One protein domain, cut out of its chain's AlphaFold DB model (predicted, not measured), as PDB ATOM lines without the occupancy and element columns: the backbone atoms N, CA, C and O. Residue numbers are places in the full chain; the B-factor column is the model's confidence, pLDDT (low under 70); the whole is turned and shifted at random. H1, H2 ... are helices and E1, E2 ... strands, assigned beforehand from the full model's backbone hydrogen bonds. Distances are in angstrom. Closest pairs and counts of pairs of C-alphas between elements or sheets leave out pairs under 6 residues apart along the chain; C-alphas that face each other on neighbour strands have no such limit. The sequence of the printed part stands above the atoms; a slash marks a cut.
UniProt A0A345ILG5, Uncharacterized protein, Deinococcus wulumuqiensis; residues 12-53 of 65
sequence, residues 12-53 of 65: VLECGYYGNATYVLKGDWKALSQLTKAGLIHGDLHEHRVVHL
ATOM      1  N   VAL A  12     -41.970 -22.221  89.530       95.00
ATOM      2  CA  VAL A  12     -42.515 -23.579  89.535       95.00
ATOM      3  C   VAL A  12     -44.009 -23.533  89.828       95.00
ATOM      4  O   VAL A  12     -44.429 -23.162  90.926       95.00
ATOM      5  N   LEU A  13     -44.809 -23.932  88.845       93.38
ATOM      6  CA  LEU A  13     -46.257 -24.069  88.909       93.38
ATOM      7  C   LEU A  13     -46.619 -25.519  89.257       93.38
ATOM      8  O   LEU A  13     -46.583 -26.418  88.414       93.38
ATOM      9  N   GLU A  14     -46.989 -25.743  90.514       86.31
ATOM     10  CA  GLU A  14     -47.339 -27.061  91.036       86.31
ATOM     11  C   GLU A  14     -48.861 -27.256  91.099       86.31
ATOM     12  O   GLU A  14     -49.591 -26.424  91.660       86.31
ATOM     13  N   CYS A  15     -49.342 -28.381  90.567       80.44
ATOM     14  CA  CYS A  15     -50.742 -28.783  90.597       80.44
ATOM     15  C   CYS A  15     -50.848 -30.127  91.326       80.44
ATOM     16  O   CYS A  15     -50.720 -31.175  90.706       80.44
ATOM     17  N   GLY A  16     -51.130 -30.083  92.633       69.12
ATOM     18  CA  GLY A  16     -51.100 -31.244  93.537       69.12
ATOM     19  C   GLY A  16     -52.174 -32.321  93.318       69.12
ATOM     20  O   GLY A  16     -52.462 -33.083  94.234       69.12
ATOM     21  N   TYR A  17     -52.787 -32.385  92.137       71.75
ATOM     22  CA  TYR A  17     -53.707 -33.452  91.754       71.75
ATOM     23  C   TYR A  17     -52.944 -34.534  90.982       71.75
ATOM     24  O   TYR A  17     -52.364 -34.247  89.933       71.75
ATOM     25  N   TYR A  18     -52.988 -35.776  91.471       63.00
ATOM     26  CA  TYR A  18     -52.327 -36.934  90.858       63.00
ATOM     27  C   TYR A  18     -52.666 -37.080  89.361       63.00
ATOM     28  O   TYR A  18     -53.804 -36.857  88.948       63.00
ATOM     29  N   GLY A  19     -51.666 -37.428  88.544       67.00
ATOM     30  CA  GLY A  19     -51.781 -37.501  87.079       67.00
ATOM     31  C   GLY A  19     -51.513 -36.181  86.342       67.00
ATOM     32  O   GLY A  19     -51.506 -36.157  85.112       67.00
ATOM     33  N   ASN A  20     -51.258 -35.084  87.065       84.06
ATOM     34  CA  ASN A  20     -50.808 -33.826  86.472       84.06
ATOM     35  C   ASN A  20     -49.274 -33.734  86.386       84.06
ATOM     36  O   ASN A  20     -48.533 -34.674  86.678       84.06
ATOM     37  N   ALA A  21     -48.811 -32.584  85.904       90.25
ATOM     38  CA  ALA A  21     -47.408 -32.232  85.796       90.25
ATOM     39  C   ALA A  21     -47.134 -30.929  86.548       90.25
ATOM     40  O   ALA A  21     -48.011 -30.065  86.655       90.25
ATOM     41  N   THR A  22     -45.895 -30.794  86.994       93.50
ATOM     42  CA  THR A  22     -45.288 -29.542  87.432       93.50
ATOM     43  C   THR A  22     -44.771 -28.806  86.210       93.50
ATOM     44  O   THR A  22     -44.093 -29.400  85.368       93.50
ATOM     45  N   TYR A  23     -45.076 -27.520  86.113       94.75
ATOM     46  CA  TYR A  23     -44.585 -26.673  85.032       94.75
ATOM     47  C   TYR A  23     -43.524 -25.739  85.589       94.75
ATOM     48  O   TYR A  23     -43.718 -25.140  86.642       94.75
ATOM     49  N   VAL A  24     -42.412 -25.609  84.883       95.56
ATOM     50  CA  VAL A  24     -41.389 -24.610  85.171       95.56
ATOM     51  C   VAL A  24     -41.530 -23.520  84.126       95.56
ATOM     52  O   VAL A  24     -41.546 -23.800  82.930       95.56
ATOM     53  N   LEU A  25     -41.710 -22.293  84.588       95.94
ATOM     54  CA  LEU A  25     -41.911 -21.100  83.779       95.94
ATOM     55  C   LEU A  25     -40.695 -20.187  83.923       95.94
ATOM     56  O   LEU A  25     -40.050 -20.180  84.975       95.94
ATOM     57  N   LYS A  26     -40.442 -19.389  82.888       94.75
ATOM     58  CA  LYS A  26     -39.383 -18.382  82.849       94.75
ATOM     59  C   LYS A  26     -39.945 -17.031  82.410       94.75
ATOM     60  O   LYS A  26     -40.895 -16.995  81.625       94.75
ATOM     61  N   GLY A  27     -39.396 -15.933  82.918       93.25
ATOM     62  CA  GLY A  27     -39.854 -14.582  82.602       93.25
ATOM     63  C   GLY A  27     -41.155 -14.199  83.315       93.25
ATOM     64  O   GLY A  27     -41.284 -14.361  84.530       93.25
ATOM     65  N   ASP A  28     -42.133 -13.659  82.573       94.62
ATOM     66  CA  ASP A  28     -43.392 -13.136  83.134       94.62
ATOM     67  C   ASP A  28     -44.349 -14.252  83.584       94.62
ATOM     68  O   ASP A  28     -45.424 -14.496  83.028       94.62
ATOM     69  N   TRP A  29     -43.953 -14.935  84.654       94.06
ATOM     70  CA  TRP A  29     -44.718 -16.008  85.266       94.06
ATOM     71  C   TRP A  29     -46.113 -15.559  85.696       94.06
ATOM     72  O   TRP A  29     -47.014 -16.391  85.765       94.06
ATOM     73  N   LYS A  30     -46.324 -14.267  85.988       94.75
ATOM     74  CA  LYS A  30     -47.641 -13.764  86.388       94.75
ATOM     75  C   LYS A  30     -48.606 -13.875  85.224       94.75
ATOM     76  O   LYS A  30     -49.670 -14.457  85.416       94.75
ATOM     77  N   ALA A  31     -48.218 -13.405  84.038       95.69
ATOM     78  CA  ALA A  31     -49.018 -13.564  82.829       95.69
ATOM     79  C   ALA A  31     -49.175 -15.045  82.445       95.69
ATOM     80  O   ALA A  31     -50.295 -15.516  82.238       95.69
ATOM     81  N   LEU A  32     -48.071 -15.803  82.438       94.69
ATOM     82  CA  LEU A  32     -48.078 -17.222  82.064       94.69
ATOM     83  C   LEU A  32     -48.943 -18.080  83.001       94.69
ATOM     84  O   LEU A  32     -49.651 -18.973  82.544       94.69
ATOM     85  N   SER A  33     -48.948 -17.789  84.304       92.31
ATOM     86  CA  SER A  33     -49.740 -18.529  85.299       92.31
ATOM     87  C   SER A  33     -51.257 -18.370  85.145       92.31
ATOM     88  O   SER A  33     -51.998 -19.170  85.714       92.31
ATOM     89  N   GLN A  34     -51.726 -17.374  84.381       93.69
ATOM     90  CA  GLN A  34     -53.151 -17.204  84.061       93.69
ATOM     91  C   GLN A  34     -53.607 -18.078  82.884       93.69
ATOM     92  O   GLN A  34     -54.808 -18.200  82.636       93.69
ATOM     93  N   LEU A  35     -52.675 -18.676  82.135       92.62
ATOM     94  CA  LEU A  35     -53.005 -19.527  80.998       92.62
ATOM     95  C   LEU A  35     -53.495 -20.901  81.454       92.62
ATOM     96  O   LEU A  35     -53.118 -21.436  82.499       92.62
ATOM     97  N   THR A  36     -54.320 -21.525  80.616       91.69
ATOM     98  CA  THR A  36     -54.674 -22.931  80.811       91.69
ATOM     99  C   THR A  36     -53.456 -23.819  80.550       91.69
ATOM    100  O   THR A  36     -52.568 -23.469  79.772       91.69
ATOM    101  N   LYS A  37     -53.434 -25.025  81.133       89.94
ATOM    102  CA  LYS A  37     -52.385 -26.026  80.854       89.94
ATOM    103  C   LYS A  37     -52.262 -26.316  79.354       89.94
ATOM    104  O   LYS A  37     -51.156 -26.418  78.845       89.94
ATOM    105  N   ALA A  38     -53.394 -26.411  78.653       91.69
ATOM    106  CA  ALA A  38     -53.412 -26.582  77.204       91.69
ATOM    107  C   ALA A  38     -52.777 -25.380  76.491       91.69
ATOM    108  O   ALA A  38     -51.976 -25.579  75.589       91.69
ATOM    109  N   GLY A  39     -53.063 -24.149  76.929       93.50
ATOM    110  CA  GLY A  39     -52.425 -22.940  76.401       93.50
ATOM    111  C   GLY A  39     -50.907 -22.927  76.601       93.50
ATOM    112  O   GLY A  39     -50.176 -22.652  75.656       93.50
ATOM    113  N   LEU A  40     -50.427 -23.305  77.791       93.38
ATOM    114  CA  LEU A  40     -48.989 -23.423  78.075       93.38
ATOM    115  C   LEU A  40     -48.297 -24.479  77.201       93.38
ATOM    116  O   LEU A  40     -47.157 -24.280  76.790       93.38
ATOM    117  N   ILE A  41     -48.975 -25.597  76.925       92.81
ATOM    118  CA  ILE A  41     -48.442 -26.685  76.093       92.81
ATOM    119  C   ILE A  41     -48.460 -26.298  74.612       92.81
ATOM    120  O   ILE A  41     -47.444 -26.414  73.941       92.81
ATOM    121  N   HIS A  42     -49.599 -25.835  74.095       95.12
ATOM    122  CA  HIS A  42     -49.748 -25.499  72.677       95.12
ATOM    123  C   HIS A  42     -48.934 -24.275  72.266       95.12
ATOM    124  O   HIS A  42     -48.532 -24.186  71.110       95.12
ATOM    125  N   GLY A  43     -48.709 -23.342  73.190       93.75
ATOM    126  CA  GLY A  43     -47.861 -22.181  72.955       93.75
ATOM    127  C   GLY A  43     -46.372 -22.423  73.210       93.75
ATOM    128  O   GLY A  43     -45.608 -21.486  73.017       93.75
ATOM    129  N   ASP A  44     -45.972 -23.614  73.677       93.81
ATOM    130  CA  ASP A  44     -44.595 -23.911  74.112       93.81
ATOM    131  C   ASP A  44     -44.053 -22.882  75.128       93.81
ATOM    132  O   ASP A  44     -42.914 -22.434  75.086       93.81
ATOM    133  N   LEU A  45     -44.929 -22.447  76.042       95.06
ATOM    134  CA  LEU A  45     -44.677 -21.341  76.977       95.06
ATOM    135  C   LEU A  45     -44.167 -21.817  78.345       95.06
ATOM    136  O   LEU A  45     -44.301 -21.116  79.351       95.06
ATOM    137  N   HIS A  46     -43.653 -23.040  78.409       94.00
ATOM    138  CA  HIS A  46     -43.106 -23.637  79.617       94.00
ATOM    139  C   HIS A  46     -41.672 -24.082  79.342       94.00
ATOM    140  O   HIS A  46     -41.412 -24.738  78.344       94.00
ATOM    141  N   GLU A  47     -40.755 -23.766  80.250       95.50
ATOM    142  CA  GLU A  47     -39.355 -24.190  80.144       95.50
ATOM    143  C   GLU A  47     -39.250 -25.711  80.325       95.50
ATOM    144  O   GLU A  47     -38.568 -26.413  79.583       95.50
ATOM    145  N   HIS A  48     -39.976 -26.238  81.316       95.00
ATOM    146  CA  HIS A  48     -40.043 -27.671  81.579       95.00
ATOM    147  C   HIS A  48     -41.444 -28.103  82.001       95.00
ATOM    148  O   HIS A  48     -42.165 -27.385  82.697       95.00
ATOM    149  N   ARG A  49     -41.811 -29.328  81.622       93.94
ATOM    150  CA  ARG A  49     -43.025 -30.012  82.071       93.94
ATOM    151  C   ARG A  49     -42.646 -31.358  82.672       93.94
ATOM    152  O   ARG A  49     -42.330 -32.300  81.949       93.94
ATOM    153  N   VAL A  50     -42.720 -31.457  83.994       93.31
ATOM    154  CA  VAL A  50     -42.331 -32.653  84.747       93.31
ATOM    155  C   VAL A  50     -43.583 -33.376  85.228       93.31
ATOM    156  O   VAL A  50     -44.270 -32.929  86.143       93.31
ATOM    157  N   VAL A  51     -43.912 -34.499  84.590       90.50
ATOM    158  CA  VAL A  51     -45.045 -35.344  84.998       90.50
ATOM    159  C   VAL A  51     -44.741 -35.990  86.350       90.50
ATOM    160  O   VAL A  51     -43.594 -36.348  86.617       90.50
ATOM    161  N   HIS A  52     -45.756 -36.148  87.203       87.06
ATOM    162  CA  HIS A  52     -45.638 -36.798  88.515       87.06
ATOM    163  C   HIS A  52     -45.421 -38.319  88.394       87.06
ATOM    164  O   HIS A  52     -46.298 -39.123  88.708       87.06
ATOM    165  N   LEU A  53     -44.247 -38.711  87.899       85.81
ATOM    166  CA  LEU A  53     -43.758 -40.091  87.841       85.81
ATOM    167  C   LEU A  53     -42.779 -40.365  88.992       85.81
ATOM    168  O   LEU A  53     -42.419 -39.464  89.748       85.81
TER     169      LEU A  53
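AT A GLANCE: This is residues 12 to 53 of the 65 residues of an uncharacterized protein of Deinococcus wulumuqiensis (UniProt A0A345ILG5). A small ribbon of two antiparallel strands, E1 and E2, has the short helix H2 over one face and the still shorter helix H1 near the end of E1 where Lys 26 lies. The first printed residues, 12 to 13, fold back beside E1 as a short antiparallel pairing with residues 23 to 24. The printed part has 42 residues, with two named strands and two named helices in the order E1, H1, H2, E2; under half of the residues are in named elements, and the class is mixed, helices and strands. The whole is compact, with a radius of gyration of the C-alphas of 9.7 A, and spans 26 by 18 by 16 A.

HOW THE PARTS SIT: E1, residues 21 to 26, and E2, residues 48 to 51, are antiparallel neighbours, with 170 degrees between their directions. N 22 and O 50 are 2.8 A apart and N 48 and O 24 are 3.3 A apart, both within hydrogen-bond range. H2, residues 37 to 42, and E1 are near each other, with 5 pairs of C-alphas within 10 A. H1, residues 29 to 32, and H2 are close but not clearly touching; their closest C-alphas, those of Leu 32 and Leu 40, are 7.4 A apart. The closest C-alphas of E1 and H1, those of Leu 25 and Leu 32, are 7.5 A apart. H1 and E2 are apart. In H2 every O i to N i+4 pair is within hydrogen-bond range; H1 is too short for such a pair, and its 1 pair of O i and N i+3 is not within range.

IN THESE COORDINATES: E1 runs 16.3 A from C-alpha 21 at (-47.408, -32.232, 85.796) to C-alpha 26. H1 measures 4.8 A, H2 8.6 A and E2 9.8 A, ending at C-alpha 51 at (-45.045, -35.344, 84.998).

THE WHOLE: The C-alphas farthest apart, those of Ala 31 and Leu 53, are 27.5 A apart. The printed part has no cut, and the links E1 to H1, H1 to H2 and H2 to E2 are tight. Mean pLDDT of the printed part is 90.2; residue 16 and residues 18 to 19 are under 70.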